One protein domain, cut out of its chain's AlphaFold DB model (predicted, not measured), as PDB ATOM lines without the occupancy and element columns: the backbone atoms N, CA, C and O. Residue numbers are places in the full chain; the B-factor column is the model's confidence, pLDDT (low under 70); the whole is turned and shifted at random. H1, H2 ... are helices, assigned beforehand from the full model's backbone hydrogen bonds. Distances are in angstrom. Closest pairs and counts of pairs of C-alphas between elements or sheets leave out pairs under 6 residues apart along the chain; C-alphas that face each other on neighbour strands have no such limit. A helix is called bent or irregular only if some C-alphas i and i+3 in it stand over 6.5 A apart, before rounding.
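What this domain is: This is residues 84 to 281 of the 671 residues of an uncharacterized protein of Eumeta variegata (UniProt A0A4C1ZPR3). The helices follow one another loosely from one end of an elongated body to the other: the hairpin of H1 and H2 makes one end, H3 to H8, mostly short, lie between, H9, H10 and H11 pack together next, and the hairpin of H12 and H13 makes the far end, with the link of residues 252 to 264 looping there. The printed part has 198 residues with thirteen named helices, H1 to H13 in order, and no named strand; the class is all helix. It is loose, with a radius of gyration of the C-alphas of 21.0 A and spans of 66 by 37 by 27 A.

How they stand to each other: H1, residues 88 to 107, and H2, residues 116 to 132, form a hairpin at a shallow tilt of 24 degrees; they only just touch, with 3 pairs of C-alphas within 8 A, the closest being Leu 91 and Phe 125, 7.3 A. H3, residues 139 to 142, touches residues 95 to 102 of H1, closest C-alphas Leu 99 and Leu 141, 5.6 A. H4, residues 146 to 152, touches H3 only at the corner, and only just, with 3 pairs. H5, residues 156 to 159, touches H3, closest C-alphas Asp 139 and Leu 159, 5.1 A. H6, residues 163 to 172, touches H7, residues 176 to 179, closest C-alphas Ala 169 and Leu 176, 6.1 A. H8, residues 181 to 188, only just touches H5, with 3 pairs. H9, residues 196 to 205, touches H6 the same way at a shallow tilt of 22 degrees, closest C-alphas Leu 167 and Val 198, 5.9 A. H10, residues 210 to 222, forms a hairpin with the hub H11, residues 229 to 238, closest C-alphas Tyr 218 and Val 231, 5.4 A. Residues 270 to 274 of H13, residues 265 to 276, touch H11, closest C-alphas Lys 229 and Tyr 273, 6.3 A. H12, residues 241 to 251, forms a hairpin with H13, closest C-alphas Tyr 251 and Gln 271, 6.5 A. Every O i to N i+4 pair is within hydrogen-bond range in H1, H2, H6 and H8 to H13; H4 has 0 of 3, but 3 of 4 O i to N i+3 pairs, and H3, H5 and H7 are too short for an i+4 pair.

Where its parts are: H1 begins at C-alpha 88 (-51.545, -108.631, -76.877) and is 28.8 A long; H2 is 24.2 A, H10 18.0 A. H4 is only just irregular: C-alphas 147 and 150 are 6.6 A apart. H13, 16.4 A, ends at C-alpha 276 (-31.936, -90.073, -45.755).

The domain as a whole: The C-alphas farthest apart are Met 108 and Thr 255, 67.1 A. The printed part has no cut; H12 to H13 is the long link. Its mean pLDDT is 82.3, with 15 residues under 70, among them 278 to 281.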
ATOM      1  N   MET A  84     -59.193-116.330 -80.535       57.00
ATOM      2  CA  MET A  84     -57.824-116.714 -80.236       57.00
ATOM      3  C   MET A  84     -57.126-115.469 -79.692       57.00
ATOM      4  O   MET A  84     -56.875-114.521 -80.421       57.00
ATOM      5  N   LEU A  85     -56.882-115.434 -78.380       69.06
ATOM      6  CA  LEU A  85     -56.099-114.388 -77.721       69.06
ATOM      7  C   LEU A  85     -54.614-114.665 -77.998       69.06
ATOM      8  O   LEU A  85     -53.847-115.048 -77.114       69.06
ATOM      9  N   ASP A  86     -54.247-114.578 -79.272       74.69
ATOM     10  CA  ASP A  86     -52.917-114.831 -79.816       74.69
ATOM     11  C   ASP A  86     -52.035-113.575 -79.803       74.69
ATOM     12  O   ASP A  86     -50.819-113.690 -79.629       74.69
ATOM     13  N   GLU A  87     -52.651-112.396 -79.869       83.44
ATOM     14  CA  GLU A  87     -51.999-111.092 -79.795       83.44
ATOM     15  C   GLU A  87     -52.345-110.299 -78.525       83.44
ATOM     16  O   GLU A  87     -53.476-110.296 -78.030       83.44
ATOM     17  N   LYS A  88     -51.368-109.522 -78.034       84.88
ATOM     18  CA  LYS A  88     -51.545-108.631 -76.877       84.88
ATOM     19  C   LYS A  88     -52.651-107.589 -77.105       84.88
ATOM     20  O   LYS A  88     -53.402-107.284 -76.184       84.88
ATOM     21  N   SER A  89     -52.767-107.065 -78.329       82.25
ATOM     22  CA  SER A  89     -53.775-106.058 -78.692       82.25
ATOM     23  C   SER A  89     -55.208-106.581 -78.491       82.25
ATOM     24  O   SER A  89     -56.078-105.851 -78.016       82.25
ATOM     25  N   SER A  90     -55.433-107.867 -78.768       79.25
ATOM     26  CA  SER A  90     -56.704-108.567 -78.568       79.25
ATOM     27  C   SER A  90     -57.032-108.754 -77.084       79.25
ATOM     28  O   SER A  90     -58.185-108.573 -76.680       79.25
ATOM     29  N   LEU A  91     -56.024-109.031 -76.244       84.06
ATOM     30  CA  LEU A  91     -56.204-109.059 -74.789       84.06
ATOM     31  C   LEU A  91     -56.547-107.669 -74.241       84.06
ATOM     32  O   LEU A  91     -57.495-107.551 -73.471       84.06
ATOM     33  N   ASP A  92     -55.831-106.623 -74.657       83.50
ATOM     34  CA  ASP A  92     -56.080-105.253 -74.192       83.50
ATOM     35  C   ASP A  92     -57.516-104.800 -74.536       83.50
ATOM     36  O   ASP A  92     -58.214-104.258 -73.677       83.50
ATOM     37  N   ARG A  93     -58.015-105.103 -75.747       79.88
ATOM     38  CA  ARG A  93     -59.425-104.859 -76.120       79.88
ATOM     39  C   ARG A  93     -60.402-105.646 -75.246       79.88
ATOM     40  O   ARG A  93     -61.383-105.084 -74.768       79.88
ATOM     41  N   SER A  94     -60.116-106.924 -75.003       81.69
ATOM     42  CA  SER A  94     -60.958-107.793 -74.170       81.69
ATOM     43  C   SER A  94     -61.038-107.307 -72.718       81.69
ATOM     44  O   SER A  94     -62.093-107.382 -72.090       81.69
ATOM     45  N   VAL A  95     -59.938-106.765 -72.189       85.56
ATOM     46  CA  VAL A  95     -59.880-106.144 -70.860       85.56
ATOM     47  C   VAL A  95     -60.702-104.855 -70.818       85.56
ATOM     48  O   VAL A  95     -61.448-104.661 -69.863       85.56
ATOM     49  N   SER A  96     -60.624-103.999 -71.842       80.69
ATOM     50  CA  SER A  96     -61.451-102.783 -71.924       80.69
ATOM     51  C   SER A  96     -62.946-103.106 -71.957       80.69
ATOM     52  O   SER A  96     -63.708-102.543 -71.175       80.69
ATOM     53  N   LEU A  97     -63.354-104.085 -72.770       77.06
ATOM     54  CA  LEU A  97     -64.742-104.554 -72.809       77.06
ATOM     55  C   LEU A  97     -65.183-105.108 -71.446       77.06
ATOM     56  O   LEU A  97     -66.250-104.768 -70.939       77.06
ATOM     57  N   MET A  98     -64.333-105.906 -70.794       84.56
ATOM     58  CA  MET A  98     -64.617-106.420 -69.455       84.56
ATOM     59  C   MET A  98     -64.768-105.303 -68.416       84.56
ATOM     60  O   MET A  98     -65.627-105.387 -67.539       84.56
ATOM     61  N   LEU A  99     -63.973-104.239 -68.515       85.31
ATOM     62  CA  LEU A  99     -64.079-103.079 -67.637       85.31
ATOM     63  C   LEU A  99     -65.425-102.362 -67.806       85.31
ATOM     64  O   LEU A  99     -66.067-102.028 -66.809       85.31
ATOM     65  N   GLU A 100     -65.863-102.137 -69.043       77.62
ATOM     66  CA  GLU A 100     -67.169-101.536 -69.344       77.62
ATOM     67  C   GLU A 100     -68.311-102.368 -68.751       77.62
ATOM     68  O   GLU A 100     -69.199-101.830 -68.090       77.62
ATOM     69  N   MET A 101     -68.232-103.692 -68.875       74.06
ATOM     70  CA  MET A 101     -69.218-104.613 -68.309       74.06
ATOM     71  C   MET A 101     -69.262-104.591 -66.783       74.06
ATOM     72  O   MET A 101     -70.338-104.574 -66.189       74.06
ATOM     73  N   LEU A 102     -68.101-104.587 -66.128       82.31
ATOM     74  CA  LEU A 102     -68.026-104.476 -64.674       82.31
ATOM     75  C   LEU A 102     -68.584-103.125 -64.201       82.31
ATOM     76  O   LEU A 102     -69.290-103.066 -63.192       82.31
ATOM     77  N   ASN A 103     -68.314-102.037 -64.927       79.75
ATOM     78  CA  ASN A 103     -68.898-100.727 -64.632       79.75
ATOM     79  C   ASN A 103     -70.416-100.727 -64.812       79.75
ATOM     80  O   ASN A 103     -71.125-100.161 -63.980       79.75
ATOM     81  N   LEU A 104     -70.923-101.413 -65.833       70.06
ATOM     82  CA  LEU A 104     -72.352-101.576 -66.034       70.06
ATOM     83  C   LEU A 104     -72.999-102.398 -64.909       70.06
ATOM     84  O   LEU A 104     -74.008-101.966 -64.359       70.06
ATOM     85  N   LEU A 105     -72.403-103.521 -64.484       69.88
ATOM     86  CA  LEU A 105     -72.892-104.286 -63.323       69.88
ATOM     87  C   LEU A 105     -72.994-103.411 -62.076       69.88
ATOM     88  O   LEU A 105     -73.984-103.462 -61.347       69.88
ATOM     89  N   LYS A 106     -71.980-102.570 -61.860       81.38
ATOM     90  CA  LYS A 106     -71.945-101.631 -60.743       81.38
ATOM     91  C   LYS A 106     -73.067-100.594 -60.843       81.38
ATOM     92  O   LYS A 106     -73.703-100.326 -59.830       81.38
ATOM     93  N   GLN A 107     -73.313-100.034 -62.030       68.62
ATOM     94  CA  GLN A 107     -74.412 -99.088 -62.276       68.62
ATOM     95  C   GLN A 107     -75.786 -99.738 -62.084       68.62
ATOM     96  O   GLN A 107     -76.700 -99.107 -61.570       68.62
ATOM     97  N   MET A 108     -75.922-101.014 -62.444       58.25
ATOM     98  CA  MET A 108     -77.145-101.795 -62.247       58.25
ATOM     99  C   MET A 108     -77.322-102.303 -60.809       58.25
ATOM    100  O   MET A 108     -78.261-103.052 -60.551       58.25
ATOM    101  N   HIS A 109     -76.417-101.959 -59.886       70.19
ATOM    102  CA  HIS A 109     -76.394-102.461 -58.509       70.19
ATOM    103  C   HIS A 109     -76.383-104.001 -58.396       70.19
ATOM    104  O   HIS A 109     -76.834-104.557 -57.396       70.19
ATOM    105  N   LYS A 110     -75.835-104.703 -59.396       69.00
ATOM    106  CA  LYS A 110     -75.696-106.168 -59.401       69.00
ATOM    107  C   LYS A 110     -74.337-106.579 -58.844       69.00
ATOM    108  O   LYS A 110     -73.332-105.938 -59.138       69.00
ATOM    109  N   ASP A 111     -74.281-107.641 -58.041       78.31
ATOM    110  CA  ASP A 111     -73.020-108.129 -57.465       78.31
ATOM    111  C   ASP A 111     -72.288-109.071 -58.438       78.31
ATOM    112  O   ASP A 111     -72.906-109.954 -59.030       78.31
ATOM    113  N   LEU A 112     -70.963-108.922 -58.574       80.38
ATOM    114  CA  LEU A 112     -70.116-109.800 -59.387       80.38
ATOM    115  C   LEU A 112     -70.196-111.267 -58.933       80.38
ATOM    116  O   LEU A 112     -70.012-112.152 -59.766       80.38
ATOM    117  N   VAL A 113     -70.536-111.537 -57.661       80.06
ATOM    118  CA  VAL A 113     -70.825-112.902 -57.166       80.06
ATOM    119  C   VAL A 113     -71.851-113.621 -58.046       80.06
ATOM    120  O   VAL A 113     -71.711-114.814 -58.296       80.06
ATOM    121  N   MET A 114     -72.845-112.894 -58.564       69.62
ATOM    122  CA  MET A 114     -73.934-113.455 -59.377       69.62
ATOM    123  C   MET A 114     -73.521-113.733 -60.833       69.62
ATOM    124  O   MET A 114     -74.308-114.249 -61.632       69.62
ATOM    125  N   HIS A 115     -72.276-113.407 -61.194       73.44
ATOM    126  CA  HIS A 115     -71.724-113.528 -62.541       73.44
ATOM    127  C   HIS A 115     -70.382-114.292 -62.538       73.44
ATOM    128  O   HIS A 115     -69.359-113.747 -62.967       73.44
ATOM    129  N   PRO A 116     -70.358-115.570 -62.101       78.62
ATOM    130  CA  PRO A 116     -69.122-116.348 -61.964       78.62
ATOM    131  C   PRO A 116     -68.362-116.495 -63.285       78.62
ATOM    132  O   PRO A 116     -67.137-116.515 -63.299       78.62
ATOM    133  N   SER A 117     -69.063-116.512 -64.417       76.06
ATOM    134  CA  SER A 117     -68.447-116.598 -65.742       76.06
ATOM    135  C   SER A 117     -67.575-115.385 -66.096       76.06
ATOM    136  O   SER A 117     -66.588-115.530 -66.816       76.06
ATOM    137  N   LEU A 118     -67.889-114.198 -65.562       82.50
ATOM    138  CA  LEU A 118     -67.039-113.015 -65.707       82.50
ATOM    139  C   LEU A 118     -65.796-113.126 -64.837       82.50
ATOM    140  O   LEU A 118     -64.705-112.809 -65.297       82.50
ATOM    141  N   LEU A 119     -65.949-113.620 -63.606       85.31
ATOM    142  CA  LEU A 119     -64.824-113.868 -62.710       85.31
ATOM    143  C   LEU A 119     -63.844-114.879 -63.325       85.31
ATOM    144  O   LEU A 119     -62.644-114.620 -63.369       85.31
ATOM    145  N   GLU A 120     -64.353-115.978 -63.882       86.31
ATOM    146  CA  GLU A 120     -63.533-116.971 -64.587       86.31
ATOM    147  C   GLU A 120     -62.848-116.386 -65.827       86.31
ATOM    148  O   GLU A 120     -61.701-116.715 -66.127       86.31
ATOM    149  N   LYS A 121     -63.491-115.446 -66.528       85.88
ATOM    150  CA  LYS A 121     -62.856-114.742 -67.648       85.88
ATOM    151  C   LYS A 121     -61.725-113.815 -67.182       85.88
ATOM    152  O   LYS A 121     -60.681-113.794 -67.830       85.88
ATOM    153  N   ILE A 122     -61.879-113.117 -66.051       89.31
ATOM    154  CA  ILE A 122     -60.797-112.323 -65.433       89.31
ATOM    155  C   ILE A 122     -59.612-113.231 -65.084       89.31
ATOM    156  O   ILE A 122     -58.472-112.898 -65.407       89.31
ATOM    157  N   LYS A 123     -59.870-114.402 -64.486       89.62
ATOM    158  CA  LYS A 123     -58.826-115.400 -64.193       89.62
ATOM    159  C   LYS A 123     -58.132-115.894 -65.460       89.62
ATOM    160  O   LYS A 123     -56.907-115.929 -65.516       89.62
ATOM    161  N   LYS A 124     -58.892-116.161 -66.523       88.19
ATOM    162  CA  LYS A 124     -58.336-116.522 -67.834       88.19
ATOM    163  C   LYS A 124     -57.466-115.407 -68.427       88.19
ATOM    164  O   LYS A 124     -56.448-115.692 -69.048       88.19
ATOM    165  N   PHE A 125     -57.822-114.134 -68.234       89.31
ATOM    166  CA  PHE A 125     -56.966-113.020 -68.658       89.31
ATOM    167  C   PHE A 125     -55.638-112.999 -67.910       89.31
ATOM    168  O   PHE A 125     -54.617-112.734 -68.539       89.31
ATOM    169  N   ILE A 126     -55.643-113.299 -66.608       88.69
ATOM    170  CA  ILE A 126     -54.419-113.441 -65.814       88.69
ATOM    171  C   ILE A 126     -53.550-114.563 -66.387       88.69
ATOM    172  O   ILE A 126     -52.398-114.309 -66.736       88.69
ATOM    173  N   GLU A 127     -54.122-115.753 -66.574       88.81
ATOM    174  CA  GLU A 127     -53.420-116.928 -67.101       88.81
ATOM    175  C   GLU A 127     -52.782-116.653 -68.473       88.81
ATOM    176  O   GLU A 127     -51.613-116.970 -68.703       88.81
ATOM    177  N   ILE A 128     -53.519-116.011 -69.385       87.12
ATOM    178  CA  ILE A 128     -53.026-115.671 -70.728       87.12
ATOM    179  C   ILE A 128     -51.888-114.656 -70.651       87.12
ATOM    180  O   ILE A 128     -50.850-114.850 -71.287       87.12
ATOM    181  N   LYS A 129     -52.063-113.591 -69.860       87.62
ATOM    182  CA  LYS A 129     -51.030-112.577 -69.617       87.62
ATOM    183  C   LYS A 129     -49.740-113.224 -69.118       87.62
ATOM    184  O   LYS A 129     -48.667-112.879 -69.609       87.62
ATOM    185  N   GLU A 130     -49.839-114.143 -68.163       86.12
ATOM    186  CA  GLU A 130     -48.684-114.801 -67.552       86.12
ATOM    187  C   GLU A 130     -48.015-115.767 -68.530       86.12
ATOM    188  O   GLU A 130     -46.811-115.669 -68.758       86.12
ATOM    189  N   THR A 131     -48.803-116.616 -69.196       86.88
ATOM    190  CA  THR A 131     -48.313-117.595 -70.181       86.88
ATOM    191  C   THR A 131     -47.601-116.922 -71.354       86.88
ATOM    192  O   THR A 131     -46.604-117.430 -71.863       86.88
ATOM    193  N   LYS A 132     -48.105-115.768 -71.801       86.69
ATOM    194  CA  LYS A 132     -47.542-115.013 -72.929       86.69
ATOM    195  C   LYS A 132     -46.502-113.967 -72.508       86.69
ATOM    196  O   LYS A 132     -45.903-113.338 -73.379       86.69
ATOM    197  N   GLY A 133     -46.292-113.754 -71.207       83.19
ATOM    198  CA  GLY A 133     -45.382-112.731 -70.683       83.19
ATOM    199  C   GLY A 133     -45.797-111.294 -71.023       83.19
ATOM    200  O   GLY A 133     -44.947-110.416 -71.175       83.19
ATOM    201  N   TRP A 134     -47.095-111.033 -71.191       86.94
ATOM    202  CA  TRP A 134     -47.599-109.713 -71.567       86.94
ATOM    203  C   TRP A 134     -47.711-108.776 -70.361       86.94
ATOM    204  O   TRP A 134     -48.095-109.166 -69.264       86.94
ATOM    205  N   ASN A 135     -47.423-107.490 -70.567       83.19
ATOM    206  CA  ASN A 135     -47.500-106.460 -69.525       83.19
ATOM    207  C   ASN A 135     -48.859-105.731 -69.477       83.19
ATOM    208  O   ASN A 135     -48.919-104.568 -69.077       83.19
ATOM    209  N   THR A 136     -49.940-106.388 -69.900       83.88
ATOM    210  CA  THR A 136     -51.302-105.834 -69.857       83.88
ATOM    211  C   THR A 136     -51.725-105.519 -68.418       83.88
ATOM    212  O   THR A 136     -51.568-106.334 -67.501       83.88
ATOM    213  N   CYS A 137     -52.255-104.310 -68.208       82.31
ATOM    214  CA  CYS A 137     -52.693-103.830 -66.900       82.31
ATOM    215  C   CYS A 137     -54.128-104.289 -66.610       82.31
ATOM    216  O   CYS A 137     -55.049-103.917 -67.331       82.31
ATOM    217  N   LEU A 138     -54.319-105.056 -65.532       87.88
ATOM    218  CA  LEU A 138     -55.631-105.562 -65.099       87.88
ATOM    219  C   LEU A 138     -56.171-104.842 -63.842       87.88
ATOM    220  O   LEU A 138     -57.239-105.185 -63.337       87.88
ATOM    221  N   ASP A 139     -55.460-103.822 -63.344       85.94
ATOM    222  CA  ASP A 139     -55.790-103.089 -62.106       85.94
ATOM    223  C   ASP A 139     -57.139-102.368 -62.191       85.94
ATOM    224  O   ASP A 139     -57.844-102.224 -61.191       85.94
ATOM    225  N   SER A 140     -57.536-101.955 -63.394       87.75
ATOM    226  CA  SER A 140     -58.845-101.353 -63.641       87.75
ATOM    227  C   SER A 140     -59.989-102.314 -63.301       87.75
ATOM    228  O   SER A 140     -60.957-101.884 -62.678       87.75
ATOM    229  N   LEU A 141     -59.848-103.609 -63.609       89.44
ATOM    230  CA  LEU A 141     -60.868-104.634 -63.357       89.44
ATOM    231  C   LEU A 141     -61.069-104.887 -61.855       89.44
ATOM    232  O   LEU A 141     -62.197-104.983 -61.373       89.44
ATOM    233  N   PHE A 142     -59.981-104.915 -61.082       88.25
ATOM    234  CA  PHE A 142     -60.024-105.146 -59.632       88.25
ATOM    235  C   PHE A 142     -60.582-103.955 -58.835       88.25
ATOM    236  O   PHE A 142     -61.113-104.112 -57.731       88.25
ATOM    237  N   ASN A 143     -60.467-102.741 -59.376       87.19
ATOM    238  CA  ASN A 143     -60.836-101.514 -58.672       87.19
ATOM    239  C   ASN A 143     -62.244-100.992 -58.972       87.19
ATOM    240  O   ASN A 143     -62.638 -99.995 -58.364       87.19
ATOM    241  N   VAL A 144     -63.023-101.667 -59.824       88.44
ATOM    242  CA  VAL A 144     -64.386-101.234 -60.179       88.44
ATOM    243  C   VAL A 144     -65.281-101.093 -58.945       88.44
ATOM    244  O   VAL A 144     -65.908-100.045 -58.743       88.44
ATOM    245  N   ASN A 145     -65.315-102.109 -58.078       86.25
ATOM    246  CA  ASN A 145     -66.110-102.106 -56.852       86.25
ATOM    247  C   ASN A 145     -65.345-102.742 -55.682       86.25
ATOM    248  O   ASN A 145     -64.825-103.853 -55.774       86.25
ATOM    249  N   LYS A 146     -65.309-102.044 -54.541       84.75
ATOM    250  CA  LYS A 146     -64.610-102.492 -53.332       84.75
ATOM    251  C   LYS A 146     -65.179-103.800 -52.772       84.75
ATOM    252  O   LYS A 146     -64.403-104.585 -52.233       84.75
ATOM    253  N   SER A 147     -66.490-104.039 -52.890       85.75
ATOM    254  CA  SER A 147     -67.121-105.266 -52.379       85.75
ATOM    255  C   SER A 147     -66.714-106.516 -53.162       85.75
ATOM    256  O   SER A 147     -66.686-107.594 -52.577       85.75
ATOM    257  N   TRP A 148     -66.339-106.378 -54.439       88.19
ATOM    258  CA  TRP A 148     -65.961-107.498 -55.312       88.19
ATOM    259  C   TRP A 148     -64.513-107.947 -55.139       88.19
ATOM    260  O   TRP A 148     -64.171-109.068 -55.496       88.19
ATOM    261  N   ARG A 149     -63.658-107.119 -54.528       86.50
ATOM    262  CA  ARG A 149     -62.243-107.451 -54.286       86.50
ATOM    263  C   ARG A 149     -62.054-108.743 -53.493       86.50
ATOM    264  O   ARG A 149     -61.066-109.431 -53.694       86.50
ATOM    265  N   LYS A 150     -63.008-109.082 -52.617       85.94
ATOM    266  CA  LYS A 150     -62.997-110.337 -51.846       85.94
ATOM    267  C   LYS A 150     -63.087-111.588 -52.734       85.94
ATOM    268  O   LYS A 150     -62.614-112.635 -52.326       85.94
ATOM    269  N   LEU A 151     -63.689-111.472 -53.921       86.69
ATOM    270  CA  LEU A 151     -63.863-112.574 -54.879       86.69
ATOM    271  C   LEU A 151     -62.594-112.861 -55.675       86.69
ATOM    272  O   LEU A 151     -62.439-113.951 -56.204       86.69
ATOM    273  N   MET A 152     -61.715-111.864 -55.752       87.00
ATOM    274  CA  MET A 152     -60.431-111.904 -56.445       87.00
ATOM    275  C   MET A 152     -59.290-111.759 -55.432       87.00
ATOM    276  O   MET A 152     -58.304-111.067 -55.687       87.00
ATOM    277  N   PHE A 153     -59.483-112.263 -54.205       88.44
ATOM    278  CA  PHE A 153     -58.515-112.072 -53.127       88.44
ATOM    279  C   PHE A 153     -57.203-112.795 -53.434       88.44
ATOM    280  O   PHE A 153     -56.141-112.199 -53.263       88.44
ATOM    281  N   GLU A 154     -57.288-114.020 -53.948       88.44
ATOM    282  CA  GLU A 154     -56.132-114.806 -54.380       88.44
ATOM    283  C   GLU A 154     -55.362-114.060 -55.481       88.44
ATOM    284  O   GLU A 154     -54.170-113.805 -55.380       88.44
ATOM    285  N   GLU A 155     -56.074-113.549 -56.480       88.94
ATOM    286  CA  GLU A 155     -55.498-112.845 -57.622       88.94
ATOM    287  C   GLU A 155     -55.118-111.383 -57.318       88.94
ATOM    288  O   GLU A 155     -54.601-110.672 -58.185       88.94
ATOM    289  N   SER A 156     -55.369-110.892 -56.099       88.62
ATOM    290  CA  SER A 156     -55.293-109.463 -55.766       88.62
ATOM    291  C   SER A 156     -53.897-108.863 -55.943       88.62
ATOM    292  O   SER A 156     -53.776-107.704 -56.348       88.62
ATOM    293  N   LEU A 157     -52.842-109.648 -55.700       86.62
ATOM    294  CA  LEU A 157     -51.454-109.223 -55.905       86.62
ATOM    295  C   LEU A 157     -51.075-109.163 -57.389       86.62
ATOM    296  O   LEU A 157     -50.240-108.345 -57.760       86.62
ATOM    297  N   ILE A 158     -51.716-109.963 -58.245       85.25
ATOM    298  CA  ILE A 158     -51.475-109.975 -59.696       85.25
ATOM    299  C   ILE A 158     -52.287-108.881 -60.399       85.25
ATOM    300  O   ILE A 158     -51.813-108.245 -61.349       85.25
ATOM    301  N   LEU A 159     -53.523-108.668 -59.943       83.44
ATOM    302  CA  LEU A 159     -54.457-107.703 -60.511       83.44
ATOM    303  C   LEU A 159     -54.155-106.273 -60.065       83.44
ATOM    304  O   LEU A 159     -54.147-105.366 -60.888       83.44
ATOM    305  N   GLY A 160     -53.905-106.070 -58.772       69.50
ATOM    306  CA  GLY A 160     -53.777-104.755 -58.147       69.50
ATOM    307  C   GLY A 160     -52.512-104.643 -57.312       69.50
ATOM    308  O   GLY A 160     -52.590-104.216 -56.159       69.50
ATOM    309  N   CYS A 161     -51.373-105.046 -57.890       66.12
ATOM    310  CA  CYS A 161     -50.029-105.068 -57.299       66.12
ATOM    311  C   CYS A 161     -49.631-103.692 -56.713       66.12
ATOM    312  O   CYS A 161     -48.958-102.877 -57.346       66.12
ATOM    313  N   LYS A 162     -50.125-103.391 -55.506       78.38
ATOM    314  CA  LYS A 162     -49.977-102.129 -54.765       78.38
ATOM    315  C   LYS A 162     -49.879-102.421 -53.269       78.38
ATOM    316  O   LYS A 162     -50.257-103.487 -52.791       78.38
ATOM    317  N   VAL A 163     -49.447-101.414 -52.509       84.56
ATOM    318  CA  VAL A 163     -49.261-101.477 -51.046       84.56
ATOM    319  C   VAL A 163     -50.509-101.994 -50.311       84.56
ATOM    320  O   VAL A 163     -50.390-102.793 -49.383       84.56
ATOM    321  N   ASP A 164     -51.708-101.591 -50.739       84.38
ATOM    322  CA  ASP A 164     -52.968-101.995 -50.101       84.38
ATOM    323  C   ASP A 164     -53.292-103.486 -50.276       84.38
ATOM    324  O   ASP A 164     -53.860-104.091 -49.366       84.38
ATOM    325  N   ALA A 165     -52.915-104.094 -51.408       85.94
ATOM    326  CA  ALA A 165     -53.089-105.529 -51.622       85.94
ATOM    327  C   ALA A 165     -52.206-106.320 -50.647       85.94
ATOM    328  O   ALA A 165     -52.698-107.220 -49.969       85.94
ATOM    329  N   CYS A 166     -50.953-105.892 -50.450       87.75
ATOM    330  CA  CYS A 166     -50.068-106.483 -49.445       87.75
ATOM    331  C   CYS A 166     -50.610-106.320 -48.017       87.75
ATOM    332  O   CYS A 166     -50.569-107.259 -47.225       87.75
ATOM    333  N   LEU A 167     -51.147-105.145 -47.669       88.69
ATOM    334  CA  LEU A 167     -51.747-104.920 -46.348       88.69
ATOM    335  C   LEU A 167     -52.983-105.797 -46.110       88.69
ATOM    336  O   LEU A 167     -53.188-106.264 -44.988       88.69
ATOM    337  N   ASN A 168     -53.796-106.022 -47.145       86.81
ATOM    338  CA  ASN A 168     -54.941-106.926 -47.070       86.81
ATOM    339  C   ASN A 168     -54.504-108.392 -46.970       86.81
ATOM    340  O   ASN A 168     -55.082-109.112 -46.160       86.81
ATOM    341  N   ALA A 169     -53.468-108.809 -47.705       88.62
ATOM    342  CA  ALA A 169     -52.868-110.137 -47.576       88.62
ATOM    343  C   ALA A 169     -52.428-110.387 -46.127       88.62
ATOM    344  O   ALA A 169     -52.948-111.284 -45.476       88.62
ATOM    345  N   LEU A 170     -51.615-109.494 -45.546       85.69
ATOM    346  CA  LEU A 170     -51.191-109.597 -44.141       85.69
ATOM    347  C   LEU A 170     -52.358-109.652 -43.141       85.69
ATOM    348  O   LEU A 170     -52.205-110.172 -42.041       85.69
ATOM    349  N   LYS A 171     -53.515-109.079 -43.483       84.69
ATOM    350  CA  LYS A 171     -54.696-109.088 -42.614       84.69
ATOM    351  C   LYS A 171     -55.476-110.405 -42.681       84.69
ATOM    352  O   LYS A 171     -56.052-110.789 -41.667       84.69
ATOM    353  N   HIS A 172     -55.555-111.030 -43.852       84.06
ATOM    354  CA  HIS A 172     -56.472-112.140 -44.122       84.06
ATOM    355  C   HIS A 172     -55.754-113.475 -44.332       84.06
ATOM    356  O   HIS A 172     -56.147-114.464 -43.726       84.06
ATOM    357  N   ASP A 173     -54.692-113.485 -45.135       86.75
ATOM    358  CA  ASP A 173     -53.822-114.636 -45.362       86.75
ATOM    359  C   ASP A 173     -52.405-114.153 -45.742       86.75
ATOM    360  O   ASP A 173     -52.147-113.799 -46.899       86.75
ATOM    361  N   PRO A 174     -51.467-114.113 -44.779       85.75
ATOM    362  CA  PRO A 174     -50.097-113.669 -45.021       85.75
ATOM    363  C   PRO A 174     -49.331-114.558 -46.007       85.75
ATOM    364  O   PRO A 174     -48.401-114.073 -46.652       85.75
ATOM    365  N   THR A 175     -49.717-115.832 -46.152       87.94
ATOM    366  CA  THR A 175     -49.037-116.778 -47.053       87.94
ATOM    367  C   THR A 175     -49.226-116.408 -48.522       87.94
ATOM    368  O   THR A 175     -48.409-116.782 -49.362       87.94
ATOM    369  N   LEU A 176     -50.244-115.596 -48.834       89.50
ATOM    370  CA  LEU A 176     -50.480-115.056 -50.168       89.50
ATOM    371  C   LEU A 176     -49.267-114.266 -50.699       89.50
ATOM    372  O   LEU A 176     -48.960-114.333 -51.887       89.50
ATOM    373  N   LEU A 177     -48.518-113.578 -49.825       89.56
ATOM    374  CA  LEU A 177     -47.282-112.886 -50.224       89.56
ATOM    375  C   LEU A 177     -46.195-113.860 -50.698       89.56
ATOM    376  O   LEU A 177     -45.440-113.543 -51.613       89.56
ATOM    377  N   THR A 178     -46.123-115.042 -50.089       88.44
ATOM    378  CA  THR A 178     -45.181-116.099 -50.472       88.44
ATOM    379  C   THR A 178     -45.637-116.794 -51.753       88.44
ATOM    380  O   THR A 178     -44.819-117.038 -52.638       88.44
ATOM    381  N   ARG A 179     -46.944-117.059 -51.898       89.56
ATOM    382  CA  ARG A 179     -47.523-117.671 -53.108       89.56
ATOM    383  C   ARG A 179     -47.320-116.801 -54.354       89.56
ATOM    384  O   ARG A 179     -47.020-117.330 -55.419       89.56
ATOM    385  N   HIS A 180     -47.360-115.475 -54.205       89.12
ATOM    386  CA  HIS A 180     -47.097-114.512 -55.282       89.12
ATOM    387  C   HIS A 180     -45.739-113.804 -55.148       89.12
ATOM    388  O   HIS A 180     -45.624-112.604 -55.412       89.12
ATOM    389  N   LEU A 181     -44.692-114.544 -54.761       87.25
ATOM    390  CA  LEU A 181     -43.356-113.995 -54.495       87.25
ATOM    391  C   LEU A 181     -42.808-113.138 -55.647       87.25
ATOM    392  O   LEU A 181     -42.197-112.103 -55.397       87.25
ATOM    393  N   VAL A 182     -43.056-113.527 -56.901       85.19
ATOM    394  CA  VAL A 182     -42.589-112.786 -58.087       85.19
ATOM    395  C   VAL A 182     -43.164-111.368 -58.128       85.19
ATOM    396  O   VAL A 182     -42.435-110.405 -58.368       85.19
ATOM    397  N   GLU A 183     -44.460-111.213 -57.859       86.06
ATOM    398  CA  GLU A 183     -45.109-109.899 -57.835       86.06
ATOM    399  C   GLU A 183     -44.677-109.087 -56.611       86.06
ATOM    400  O   GLU A 183     -44.399-107.892 -56.712       86.06
ATOM    401  N   VAL A 184     -44.511-109.749 -55.464       88.56
ATOM    402  CA  VAL A 184     -43.998-109.113 -54.245       88.56
ATOM    403  C   VAL A 184     -42.569-108.599 -54.440       88.56
ATOM    404  O   VAL A 184     -42.272-107.475 -54.039       88.56
ATOM    405  N   GLN A 185     -41.697-109.349 -55.115       87.25
ATOM    406  CA  GLN A 185     -40.334-108.916 -55.432       87.25
ATOM    407  C   GLN A 185     -40.321-107.676 -56.335       87.25
ATOM    408  O   GLN A 185     -39.537-106.757 -56.103       87.25
ATOM    409  N   LYS A 186     -41.226-107.580 -57.318       86.31
ATOM    410  CA  LYS A 186     -41.364-106.357 -58.133       86.31
ATOM    411  C   LYS A 186     -41.727-105.141 -57.276       86.31
ATOM    412  O   LYS A 186     -41.222-104.050 -57.527       86.31
ATOM    413  N   LEU A 187     -42.569-105.318 -56.253       86.31
ATOM    414  CA  LEU A 187     -42.917-104.250 -55.310       86.31
ATOM    415  C   LEU A 187     -41.747-103.875 -54.401       86.31
ATOM    416  O   LEU A 187     -41.506-102.689 -54.186       86.31
ATOM    417  N   GLN A 188     -41.021-104.869 -53.886       87.25
ATOM    418  CA  GLN A 188     -39.864-104.678 -53.008       87.25
ATOM    419  C   GLN A 188     -38.770-103.821 -53.654       87.25
ATOM    420  O   GLN A 188     -38.091-103.086 -52.942       87.25
ATOM    421  N   ARG A 189     -38.635-103.890 -54.985       85.19
ATOM    422  CA  ARG A 189     -37.626-103.172 -55.783       85.19
ATOM    423  C   ARG A 189     -38.107-101.841 -56.361       85.19
ATOM    424  O   ARG A 189     -37.384-101.186 -57.106       85.19
ATOM    425  N   ASN A 190     -39.347-101.445 -56.083       86.81
ATOM    426  CA  ASN A 190     -39.935-100.263 -56.697       86.81
ATOM    427  C   ASN A 190     -39.674 -99.001 -55.864       86.81
ATOM    428  O   ASN A 190     -40.404 -98.703 -54.919       86.81
ATOM    429  N   ASP A 191     -38.692 -98.204 -56.287       85.00
ATOM    430  CA  ASP A 191     -38.291 -96.950 -55.630       85.00
ATOM    431  C   ASP A 191     -39.395 -95.886 -55.525       85.00
ATOM    432  O   ASP A 191     -39.288 -94.958 -54.717       85.00
ATOM    433  N   LYS A 192     -40.463 -95.999 -56.328       85.81
ATOM    434  CA  LYS A 192     -41.611 -95.080 -56.287       85.81
ATOM    435  C   LYS A 192     -42.634 -95.463 -55.215       85.81
ATOM    436  O   LYS A 192     -43.505 -94.654 -54.901       85.81
ATOM    437  N   LEU A 193     -42.568 -96.679 -54.671       84.38
ATOM    438  CA  LEU A 193     -43.538 -97.184 -53.703       84.38
ATOM    439  C   LEU A 193     -43.014 -97.093 -52.267       84.38
ATOM    440  O   LEU A 193     -41.850 -97.340 -51.965       84.38
ATOM    441  N   HIS A 194     -43.918 -96.749 -51.354       84.31
ATOM    442  CA  HIS A 194     -43.640 -96.652 -49.926       84.31
ATOM    443  C   HIS A 194     -44.260 -97.859 -49.209       84.31
ATOM    444  O   HIS A 194     -45.450 -97.865 -48.899       84.31
ATOM    445  N   LEU A 195     -43.453 -98.894 -48.950       88.31
ATOM    446  CA  LEU A 195     -43.896-100.128 -48.283       88.31
ATOM    447  C   LEU A 195     -43.820-100.070 -46.747       88.31
ATOM    448  O   LEU A 195     -44.049-101.083 -46.095       88.31
ATOM    449  N   ASP A 196     -43.573 -98.903 -46.142       87.25
ATOM    450  CA  ASP A 196     -43.276 -98.764 -44.702       87.25
ATOM    451  C   ASP A 196     -44.276 -99.472 -43.793       87.25
ATOM    452  O   ASP A 196     -43.902-100.159 -42.850       87.25
ATOM    453  N   ARG A 197     -45.572 -99.333 -44.096       87.69
ATOM    454  CA  ARG A 197     -46.654 -99.932 -43.303       87.69
ATOM    455  C   ARG A 197     -46.682-101.454 -43.415       87.69
ATOM    456  O   ARG A 197     -47.032-102.120 -42.445       87.69
ATOM    457  N   VAL A 198     -46.354-101.989 -44.590       89.69
ATOM    458  CA  VAL A 198     -46.242-103.435 -44.831       89.69
ATOM    459  C   VAL A 198     -45.020-103.952 -44.081       89.69
ATOM    460  O   VAL A 198     -45.145-104.869 -43.278       89.69
ATOM    461  N   ILE A 199     -43.878-103.285 -44.259       89.12
ATOM    462  CA  ILE A 199     -42.591-103.651 -43.670       89.12
ATOM    463  C   ILE A 199     -42.636-103.596 -42.131       89.12
ATOM    464  O   ILE A 199     -42.206-104.524 -41.448       89.12
ATOM    465  N   ALA A 200     -43.253-102.561 -41.562       84.25
ATOM    466  CA  ALA A 200     -43.453-102.458 -40.121       84.25
ATOM    467  C   ALA A 200     -44.335-103.593 -39.578       84.25
ATOM    468  O   ALA A 200     -44.070-104.112 -38.496       84.25
ATOM    469  N   LYS A 201     -45.370-104.005 -40.322       85.06
ATOM    470  CA  LYS A 201     -46.234-105.125 -39.929       85.06
ATOM    471  C   LYS A 201     -45.511-106.466 -40.022       85.06
ATOM    472  O   LYS A 201     -45.616-107.234 -39.073       85.06
ATOM    473  N   ILE A 202     -44.775-106.744 -41.101       87.81
ATOM    474  CA  ILE A 202     -43.993-107.991 -41.203       87.81
ATOM    475  C   ILE A 202     -42.958-108.084 -40.089       87.81
ATOM    476  O   ILE A 202     -42.914-109.106 -39.418       87.81
ATOM    477  N   ARG A 203     -42.237-106.993 -39.796       82.56
ATOM    478  CA  ARG A 203     -41.266-106.949 -38.699       82.56
ATOM    479  C   ARG A 203     -41.902-107.303 -37.355       82.56
ATOM    480  O   ARG A 203     -41.323-108.047 -36.581       82.56
ATOM    481  N   VAL A 204     -43.086-106.757 -37.077       76.50
ATOM    482  CA  VAL A 204     -43.755-106.901 -35.774       76.50
ATOM    483  C   VAL A 204     -44.459-108.248 -35.609       76.50
ATOM    484  O   VAL A 204     -44.383-108.861 -34.548       76.50
ATOM    485  N   TYR A 205     -45.201-108.688 -36.622       75.69
ATOM    486  CA  TYR A 205     -46.100-109.839 -36.500       75.69
ATOM    487  C   TYR A 205     -45.526-111.122 -37.112       75.69
ATOM    488  O   TYR A 205     -46.023-112.199 -36.792       75.69
ATOM    489  N   TRP A 206     -44.500-111.025 -37.963       85.62
ATOM    490  CA  TRP A 206     -43.852-112.156 -38.641       85.62
ATOM    491  C   TRP A 206     -42.307-112.048 -38.630       85.62
ATOM    492  O   TRP A 206     -41.691-112.202 -39.690       85.62
ATOM    493  N   PRO A 207     -41.665-111.796 -37.466       79.94
ATOM    494  CA  PRO A 207     -40.217-111.570 -37.378       79.94
ATOM    495  C   PRO A 207     -39.390-112.765 -37.884       79.94
ATOM    496  O   PRO A 207     -38.443-112.581 -38.638       79.94
ATOM    497  N   GLU A 208     -39.811-113.988 -37.553       82.00
ATOM    498  CA  GLU A 208     -39.083-115.230 -37.872       82.00
ATOM    499  C   GLU A 208     -39.448-115.845 -39.238       82.00
ATOM    500  O   GLU A 208     -39.019-116.948 -39.556       82.00
ATOM    501  N   SER A 209     -40.306-115.190 -40.030       87.81
ATOM    502  CA  SER A 209     -40.741-115.695 -41.345       87.81
ATOM    503  C   SER A 209     -40.655-114.601 -42.403       87.81
ATOM    504  O   SER A 209     -39.568-114.308 -42.882       87.81
ATOM    505  N   LEU A 210     -41.764-113.921 -42.715       87.75
ATOM    506  CA  LEU A 210     -41.809-112.907 -43.772       87.75
ATOM    507  C   LEU A 210     -40.760-111.802 -43.583       87.75
ATOM    508  O   LEU A 210     -40.173-111.350 -44.562       87.75
ATOM    509  N   ALA A 211     -40.506-111.355 -42.348       87.12
ATOM    510  CA  ALA A 211     -39.478-110.347 -42.103       87.12
ATOM    511  C   ALA A 211     -38.063-110.879 -42.370       87.12
ATOM    512  O   ALA A 211     -37.260-110.165 -42.972       87.12
ATOM    513  N   LEU A 212     -37.770-112.119 -41.974       86.62
ATOM    514  CA  LEU A 212     -36.496-112.783 -42.245       86.62
ATOM    515  C   LEU A 212     -36.293-113.007 -43.751       86.62
ATOM    516  O   LEU A 212     -35.230-112.676 -44.283       86.62
ATOM    517  N   ASP A 213     -37.326-113.474 -44.455       89.12
ATOM    518  CA  ASP A 213     -37.312-113.674 -45.907       89.12
ATOM    519  C   ASP A 213     -37.038-112.357 -46.646       89.12
ATOM    520  O   ASP A 213     -36.164-112.280 -47.512       89.12
ATOM    521  N   TRP A 214     -37.746-111.285 -46.271       92.12
ATOM    522  CA  TRP A 214     -37.582-109.967 -46.886       92.12
ATOM    523  C   TRP A 214     -36.222-109.353 -46.553       92.12
ATOM    524  O   TRP A 214     -35.583-108.771 -47.427       92.12
ATOM    525  N   THR A 215     -35.736-109.525 -45.322       90.75
ATOM    526  CA  THR A 215     -34.389-109.090 -44.922       90.75
ATOM    527  C   THR A 215     -33.325-109.800 -45.752       90.75
ATOM    528  O   THR A 215     -32.402-109.160 -46.254       90.75
ATOM    529  N   THR A 216     -33.470-111.109 -45.955       90.62
ATOM    530  CA  THR A 216     -32.537-111.922 -46.743       90.62
ATOM    531  C   THR A 216     -32.543-111.505 -48.214       90.62
ATOM    532  O   THR A 216     -31.475-111.330 -48.813       90.62
ATOM    533  N   ALA A 217     -33.727-111.268 -48.786       89.25
ATOM    534  CA  ALA A 217     -33.873-110.758 -50.146       89.25
ATOM    535  C   ALA A 217     -33.196-109.387 -50.309       89.25
ATOM    536  O   ALA A 217     -32.368-109.210 -51.204       89.25
ATOM    537  N   TYR A 218     -33.462-108.447 -49.397       91.44
ATOM    538  CA  TYR A 218     -32.845-107.124 -49.430       91.44
ATOM    539  C   TYR A 218     -31.328-107.163 -49.222       91.44
ATOM    540  O   TYR A 218     -30.609-106.458 -49.923       91.44
ATOM    541  N   ARG A 219     -30.806-108.002 -48.318       88.38
ATOM    542  CA  ARG A 219     -29.353-108.177 -48.134       88.38
ATOM    543  C   ARG A 219     -28.681-108.755 -49.376       88.38
ATOM    544  O   ARG A 219     -27.550-108.391 -49.682       88.38
ATOM    545  N   THR A 220     -29.358-109.660 -50.077       88.56
ATOM    546  CA  THR A 220     -28.855-110.231 -51.332       88.56
ATOM    547  C   THR A 220     -28.787-109.168 -52.424       88.56
ATOM    548  O   THR A 220     -27.795-109.087 -53.141       88.56
ATOM    549  N   GLU A 221     -29.809-108.320 -52.514       85.81
ATOM    550  CA  GLU A 221     -29.878-107.246 -53.505       85.81
ATOM    551  C   GLU A 221     -28.949-106.073 -53.189       85.81
ATOM    552  O   GLU A 221     -28.369-105.503 -54.104       85.81
ATOM    553  N   LEU A 222     -28.720-105.759 -51.912       85.00
ATOM    554  CA  LEU A 222     -27.777-104.715 -51.495       85.00
ATOM    555  C   LEU A 222     -26.351-104.979 -52.009       85.00
ATOM    556  O   LEU A 222     -25.612-104.039 -52.285       85.00
ATOM    557  N   LYS A 223     -25.975-106.255 -52.173       80.88
ATOM    558  CA  LYS A 223     -24.674-106.670 -52.724       80.88
ATOM    559  C   LYS A 223     -24.556-106.456 -54.239       80.88
ATOM    560  O   LYS A 223     -23.467-106.634 -54.777       80.88
ATOM    561  N   GLN A 224     -25.651-106.126 -54.928       79.31
ATOM    562  CA  GLN A 224     -25.682-105.876 -56.370       79.31
ATOM    563  C   GLN A 224     -25.639-104.360 -56.637       79.31
ATOM    564  O   GLN A 224     -26.580-103.650 -56.276       79.31
ATOM    565  N   PRO A 225     -24.569-103.828 -57.254       69.81
ATOM    566  CA  PRO A 225     -24.482-102.407 -57.568       69.81
ATOM    567  C   PRO A 225     -25.300-102.031 -58.827       69.81
ATOM    568  O   PRO A 225     -25.240-102.759 -59.821       69.81
ATOM    569  N   PRO A 226     -25.997-100.873 -58.851       70.00
ATOM    570  CA  PRO A 226     -26.292 -99.987 -57.725       70.00
ATOM    571  C   PRO A 226     -27.517-100.454 -56.910       70.00
ATOM    572  O   PRO A 226     -28.525-100.855 -57.499       70.00
ATOM    573  N   PRO A 227     -27.485-100.352 -55.566       70.25
ATOM    574  CA  PRO A 227     -28.610-100.760 -54.735       70.25
ATOM    575  C   PRO A 227     -29.792 -99.796 -54.893       70.25
ATOM    576  O   PRO A 227     -29.626 -98.572 -54.878       70.25
ATOM    577  N   SER A 228     -31.003-100.345 -55.009       82.81
ATOM    578  CA  SER A 228     -32.221 -99.539 -55.128       82.81
ATOM    579  C   SER A 228     -32.547 -98.808 -53.818       82.81
ATOM    580  O   SER A 228     -32.275 -99.290 -52.710       82.81
ATOM    581  N   LYS A 229     -33.171 -97.629 -53.919       86.38
ATOM    582  CA  LYS A 229     -33.600 -96.841 -52.749       86.38
ATOM    583  C   LYS A 229     -34.589 -97.630 -51.880       86.38
ATOM    584  O   LYS A 229     -34.579 -97.494 -50.654       86.38
ATOM    585  N   ALA A 230     -35.441 -98.440 -52.506       87.88
ATOM    586  CA  ALA A 230     -36.413 -99.298 -51.844       87.88
ATOM    587  C   ALA A 230     -35.740-100.366 -50.967       87.88
ATOM    588  O   ALA A 230     -36.166-100.557 -49.826       87.88
ATOM    589  N   VAL A 231     -34.654-100.987 -51.446       88.44
ATOM    590  CA  VAL A 231     -33.871-101.985 -50.695       88.44
ATOM    591  C   VAL A 231     -33.258-101.372 -49.439       88.44
ATOM    592  O   VAL A 231     -33.455-101.892 -48.339       88.44
ATOM    593  N   VAL A 232     -32.568-100.232 -49.576       87.75
ATOM    594  CA  VAL A 232     -31.909 -99.553 -48.443       87.75
ATOM    595  C   VAL A 232     -32.931 -99.170 -47.374       87.75
ATOM    596  O   VAL A 232     -32.753 -99.453 -46.191       87.75
ATOM    597  N   ARG A 233     -34.054 -98.586 -47.798       87.69
ATOM    598  CA  ARG A 233     -35.153 -98.232 -46.899       87.69
ATOM    599  C   ARG A 233     -35.761 -99.450 -46.205       87.69
ATOM    600  O   ARG A 233     -36.062 -99.376 -45.015       87.69
ATOM    601  N   GLY A 234     -35.959-100.543 -46.939       89.19
ATOM    602  CA  GLY A 234     -36.503-101.784 -46.399       89.19
ATOM    603  C   GLY A 234     -35.617-102.373 -45.305       89.19
ATOM    604  O   GLY A 234     -36.129-102.737 -44.248       89.19
ATOM    605  N   LEU A 235     -34.296-102.366 -45.500       89.25
ATOM    606  CA  LEU A 235     -33.328-102.792 -44.483       89.25
ATOM    607  C   LEU A 235     -33.359-101.900 -43.242       89.25
ATOM    608  O   LEU A 235     -33.444-102.426 -42.137       89.25
ATOM    609  N   CYS A 236     -33.384-100.571 -43.396       85.81
ATOM    610  CA  CYS A 236     -33.502 -99.658 -42.250       85.81
ATOM    611  C   CYS A 236     -34.777 -99.896 -41.424       85.81
ATOM    612  O   CYS A 236     -34.805 -99.604 -40.230       85.81
ATOM    613  N   LEU A 237     -35.838-100.408 -42.052       85.88
ATOM    614  CA  LEU A 237     -37.101-100.716 -41.391       85.88
ATOM    615  C   LEU A 237     -37.187-102.146 -40.854       85.88
ATOM    616  O   LEU A 237     -38.002-102.362 -39.966       85.88
ATOM    617  N   LEU A 238     -36.425-103.113 -41.366       87.06
ATOM    618  CA  LEU A 238     -36.494-104.514 -40.923       87.06
ATOM    619  C   LEU A 238     -35.421-104.883 -39.911       87.06
ATOM    620  O   LEU A 238     -35.708-105.662 -39.004       87.06
ATOM    621  N   LEU A 239     -34.212-104.340 -40.068       84.06
ATOM    622  CA  LEU A 239     -33.069-104.767 -39.275       84.06
ATOM    623  C   LEU A 239     -33.240-104.413 -37.793       84.06
ATOM    624  O   LEU A 239     -33.686-103.305 -37.468       84.06
ATOM    625  N   PRO A 240     -32.853-105.323 -36.882       78.75
ATOM    626  CA  PRO A 240     -32.754-104.991 -35.472       78.75
ATOM    627  C   PRO A 240     -31.659-103.930 -35.252       78.75
ATOM    628  O   PRO A 240     -30.720-103.844 -36.048       78.75
ATOM    629  N   PRO A 241     -31.731-103.135 -34.165       76.25
ATOM    630  CA  PRO A 241     -30.805-102.024 -33.934       76.25
ATOM    631  C   PRO A 241     -29.321-102.408 -34.000       76.25
ATOM    632  O   PRO A 241     -28.528-101.664 -34.569       76.25
ATOM    633  N   SER A 242     -28.952-103.579 -33.474       78.88
ATOM    634  CA  SER A 242     -27.577-104.091 -33.498       78.88
ATOM    635  C   SER A 242     -27.075-104.376 -34.916       78.88
ATOM    636  O   SER A 242     -25.968-103.987 -35.271       78.88
ATOM    637  N   GLU A 243     -27.887-105.019 -35.755       82.69
ATOM    638  CA  GLU A 243     -27.516-105.311 -37.145       82.69
ATOM    639  C   GLU A 243     -27.544-104.071 -38.034       82.69
ATOM    640  O   GLU A 243     -26.752-103.962 -38.970       82.69
ATOM    641  N   LEU A 244     -28.455-103.137 -37.758       83.19
ATOM    642  CA  LEU A 244     -28.511-101.867 -38.468       83.19
ATOM    643  C   LEU A 244     -27.286-101.005 -38.152       83.19
ATOM    644  O   LEU A 244     -26.739-100.389 -39.060       83.19
ATOM    645  N   GLN A 245     -26.831-100.990 -36.896       80.25
ATOM    646  CA  GLN A 245     -25.605-100.299 -36.509       80.25
ATOM    647  C   GLN A 245     -24.397-100.831 -37.290       80.25
ATOM    648  O   GLN A 245     -23.669-100.035 -37.876       80.25
ATOM    649  N   LEU A 246     -24.242-102.155 -37.376       84.50
ATOM    650  CA  LEU A 246     -23.172-102.774 -38.166       84.50
ATOM    651  C   LEU A 246     -23.233-102.356 -39.641       84.50
ATOM    652  O   LEU A 246     -22.208-102.026 -40.229       84.50
ATOM    653  N   LEU A 247     -24.435-102.310 -40.226       84.75
ATOM    654  CA  LEU A 247     -24.622-101.855 -41.604       84.75
ATOM    655  C   LEU A 247     -24.235-100.375 -41.780       84.75
ATOM    656  O   LEU A 247     -23.635-100.002 -42.781       84.75
ATOM    657  N   LEU A 248     -24.584 -99.514 -40.824       82.81
ATOM    658  CA  LEU A 248     -24.231 -98.094 -40.880       82.81
ATOM    659  C   LEU A 248     -22.724 -97.877 -40.747       82.81
ATOM    660  O   LEU A 248     -22.178 -97.045 -41.463       82.81
ATOM    661  N   GLU A 249     -22.065 -98.625 -39.864       84.25
ATOM    662  CA  GLU A 249     -20.613 -98.589 -39.681       84.25
ATOM    663  C   GLU A 249     -19.874 -99.077 -40.936       84.25
ATOM    664  O   GLU A 249     -18.902 -98.446 -41.346       84.25
ATOM    665  N   GLU A 250     -20.369-100.137 -41.586       86.06
ATOM    666  CA  GLU A 250     -19.799-100.696 -42.821       86.06
ATOM    667  C   GLU A 250     -19.755 -99.671 -43.967       86.06
ATOM    668  O   GLU A 250     -18.767 -99.600 -44.695       86.06
ATOM    669  N   TYR A 251     -20.804 -98.852 -44.112       83.38
ATOM    670  CA  TYR A 251     -20.939 -97.905 -45.226       83.38
ATOM    671  C   TYR A 251     -20.728 -96.436 -44.833       83.38
ATOM    672  O   TYR A 251     -20.910 -95.550 -45.673       83.38
ATOM    673  N   ALA A 252     -20.338 -96.141 -43.590       77.94
ATOM    674  CA  ALA A 252     -20.134 -94.772 -43.121       77.94
ATOM    675  C   ALA A 252     -19.046 -94.038 -43.936       77.94
ATOM    676  O   ALA A 252     -18.009 -94.620 -44.264       77.94
ATOM    677  N   PRO A 253     -19.224 -92.739 -44.242       76.44
ATOM    678  CA  PRO A 253     -18.159 -91.939 -44.835       76.44
ATOM    679  C   PRO A 253     -16.940 -91.885 -43.908       76.44
ATOM    680  O   PRO A 253     -17.046 -91.476 -42.754       76.44
ATOM    681  N   THR A 254     -15.764 -92.243 -44.424       75.44
ATOM    682  CA  THR A 254     -14.500 -92.207 -43.665       75.44
ATOM    683  C   THR A 254     -13.901 -90.802 -43.572       75.44
ATOM    684  O   THR A 254     -13.067 -90.540 -42.706       75.44
ATOM    685  N   THR A 255     -14.334 -89.875 -44.438       71.38
ATOM    686  CA  THR A 255     -13.878 -88.481 -44.453       71.38
ATOM    687  C   THR A 255     -15.046 -87.488 -44.432       71.38
ATOM    688  O   THR A 255     -16.046 -87.704 -45.115       71.38
ATOM    689  N   PRO A 256     -14.918 -86.335 -43.743       63.38
ATOM    690  CA  PRO A 256     -15.993 -85.339 -43.657       63.38
ATOM    691  C   PRO A 256     -16.285 -84.595 -44.970       63.38
ATOM    692  O   PRO A 256     -17.322 -83.948 -45.096       63.38
ATOM    693  N   LYS A 257     -15.363 -84.628 -45.941       71.12
ATOM    694  CA  LYS A 257     -15.537 -84.021 -47.269       71.12
ATOM    695  C   LYS A 257     -15.670 -85.116 -48.321       71.12
ATOM    696  O   LYS A 257     -14.894 -86.069 -48.306       71.12
ATOM    697  N   ILE A 258     -16.613 -84.946 -49.248       70.62
ATOM    698  CA  ILE A 258     -16.768 -85.832 -50.408       70.62
ATOM    699  C   ILE A 258     -15.618 -85.559 -51.385       70.62
ATOM    700  O   ILE A 258     -15.490 -84.449 -51.909       70.62
ATOM    701  N   GLN A 259     -14.793 -86.573 -51.632       76.56
ATOM    702  CA  GLN A 259     -13.729 -86.553 -52.636       76.56
ATOM    703  C   GLN A 259     -14.326 -86.893 -54.011       76.56
ATOM    704  O   GLN A 259     -14.251 -88.026 -54.473       76.56
ATOM    705  N   TRP A 260     -14.944 -85.909 -54.674       72.50
ATOM    706  CA  TRP A 260     -15.688 -86.107 -55.933       72.50
ATOM    707  C   TRP A 260     -14.895 -86.756 -57.081       72.50
ATOM    708  O   TRP A 260     -15.502 -87.239 -58.026       72.50
ATOM    709  N   LYS A 261     -13.556 -86.739 -57.032       70.38
ATOM    710  CA  LYS A 261     -12.685 -87.338 -58.058       70.38
ATOM    711  C   LYS A 261     -12.336 -88.809 -57.801       70.38
ATOM    712  O   LYS A 261     -11.817 -89.452 -58.704       70.38
ATOM    713  N   GLU A 262     -12.572 -89.311 -56.590       70.94
ATOM    714  CA  GLU A 262     -12.090 -90.625 -56.128       70.94
ATOM    715  C   GLU A 262     -13.217 -91.541 -55.631       70.94
ATOM    716  O   GLU A 262     -13.006 -92.740 -55.469       70.94
ATOM    717  N   ILE A 263     -14.408 -90.995 -55.369       73.44
ATOM    718  CA  ILE A 263     -15.527 -91.751 -54.805       73.44
ATOM    719  C   ILE A 263     -16.288 -92.534 -55.883       73.44
ATOM    720  O   ILE A 263     -16.608 -91.999 -56.940       73.44
ATOM    721  N   ASP A 264     -16.607 -93.793 -55.589       78.00
ATOM    722  CA  ASP A 264     -17.533 -94.596 -56.390       78.00
ATOM    723  C   ASP A 264     -18.952 -94.013 -56.270       78.00
ATOM    724  O   ASP A 264     -19.510 -93.917 -55.170       78.00
ATOM    725  N   ASP A 265     -19.544 -93.629 -57.403       74.81
ATOM    726  CA  ASP A 265     -20.903 -93.083 -57.488       74.81
ATOM    727  C   ASP A 265     -21.951 -94.018 -56.861       74.81
ATOM    728  O   ASP A 265     -22.946 -93.558 -56.291       74.81
ATOM    729  N   THR A 266     -21.706 -95.331 -56.900       75.88
ATOM    730  CA  THR A 266     -22.564 -96.344 -56.282       75.88
ATOM    731  C   THR A 266     -22.516 -96.268 -54.761       75.88
ATOM    732  O   THR A 266     -23.557 -96.238 -54.096       75.88
ATOM    733  N   LEU A 267     -21.305 -96.189 -54.203       80.19
ATOM    734  CA  LEU A 267     -21.078 -96.046 -52.768       80.19
ATOM    735  C   LEU A 267     -21.650 -94.719 -52.253       80.19
ATOM    736  O   LEU A 267     -22.327 -94.691 -51.224       80.19
ATOM    737  N   LEU A 268     -21.453 -93.629 -53.000       79.06
ATOM    738  CA  LEU A 268     -22.009 -92.318 -52.669       79.06
ATOM    739  C   LEU A 268     -23.548 -92.321 -52.691       79.06
ATOM    740  O   LEU A 268     -24.186 -91.699 -51.833       79.06
ATOM    741  N   GLY A 269     -24.159 -93.018 -53.653       78.19
ATOM    742  CA  GLY A 269     -25.608 -93.218 -53.722       78.19
ATOM    743  C   GLY A 269     -26.150 -93.964 -52.502       78.19
ATOM    744  O   GLY A 269     -27.092 -93.497 -51.857       78.19
ATOM    745  N   LEU A 270     -25.503 -95.070 -52.128       80.44
ATOM    746  CA  LEU A 270     -25.855 -95.861 -50.949       80.44
ATOM    747  C   LEU A 270     -25.748 -95.043 -49.652       80.44
ATOM    748  O   LEU A 270     -26.693 -95.012 -48.861       80.44
ATOM    749  N   GLN A 271     -24.647 -94.310 -49.469       81.19
ATOM    750  CA  GLN A 271     -24.437 -93.421 -48.322       81.19
ATOM    751  C   GLN A 271     -25.521 -92.345 -48.213       81.19
ATOM    752  O   GLN A 271     -26.060 -92.104 -47.129       81.19
ATOM    753  N   LYS A 272     -25.900 -91.729 -49.342       81.06
ATOM    754  CA  LYS A 272     -27.019 -90.776 -49.389       81.06
ATOM    755  C   LYS A 272     -28.329 -91.421 -48.948       81.06
ATOM    756  O   LYS A 272     -29.066 -90.809 -48.175       81.06
ATOM    757  N   TYR A 273     -28.641 -92.628 -49.420       84.25
ATOM    758  CA  TYR A 273     -29.896 -93.295 -49.072       84.25
ATOM    759  C   TYR A 273     -29.947 -93.755 -47.615       84.25
ATOM    760  O   TYR A 273     -30.994 -93.598 -46.983       84.25
ATOM    761  N   LEU A 274     -28.841 -94.258 -47.063       80.69
ATOM    762  CA  LEU A 274     -28.740 -94.586 -45.637       80.69
ATOM    763  C   LEU A 274     -28.965 -93.335 -44.781       80.69
ATOM    764  O   LEU A 274     -29.843 -93.334 -43.918       80.69
ATOM    765  N   GLY A 275     -28.275 -92.232 -45.100       75.50
ATOM    766  CA  GLY A 275     -28.432 -90.954 -44.398       75.50
ATOM    767  C   GLY A 275     -29.860 -90.393 -44.452       75.50
ATOM    768  O   GLY A 275     -30.378 -89.904 -43.449       75.50
ATOM    769  N   GLN A 276     -30.541 -90.511 -45.597       80.00
ATOM    770  CA  GLN A 276     -31.936 -90.073 -45.755       80.00
ATOM    771  C   GLN A 276     -32.934 -90.877 -44.909       80.00
ATOM    772  O   GLN A 276     -34.013 -90.371 -44.598       80.00
ATOM    773  N   ASN A 277     -32.603 -92.119 -44.549       75.75
ATOM    774  CA  ASN A 277     -33.494 -93.008 -43.806       75.75
ATOM    775  C   ASN A 277     -33.190 -93.069 -42.303       75.75
ATOM    776  O   ASN A 277     -33.910 -93.768 -41.591       75.75
ATOM    777  N   CYS A 278     -32.219 -92.296 -41.794       67.12
ATOM    778  CA  CYS A 278     -31.883 -92.225 -40.364       67.12
ATOM    779  C   CYS A 278     -33.085 -91.941 -39.451       67.12
ATOM    780  O   CYS A 278     -33.209 -92.521 -38.377       67.12
ATOM    781  N   ASN A 279     -34.038 -91.127 -39.912       64.56
ATOM    782  CA  ASN A 279     -35.243 -90.796 -39.144       64.56
ATOM    783  C   ASN A 279     -36.220 -91.976 -38.980       64.56
ATOM    784  O   ASN A 279     -37.068 -91.950 -38.092       64.56
ATOM    785  N   ASN A 280     -36.114 -93.014 -39.815       60.84
ATOM    786  CA  ASN A 280     -36.984 -94.193 -39.767       60.84
ATOM    787  C   ASN A 280     -36.470 -95.272 -38.787       60.84
ATOM    788  O   ASN A 280     -37.122 -96.301 -38.619       60.84
ATOM    789  N   MET A 281     -35.326 -95.034 -38.129       62.00
ATOM    790  CA  MET A 281     -34.570 -96.009 -37.324       62.00
ATOM    791  C   MET A 281     -34.956 -96.034 -35.827       62.00
ATOM    792  O   MET A 281     -34.175 -96.485 -34.991       62.00
TER     793      MET A 281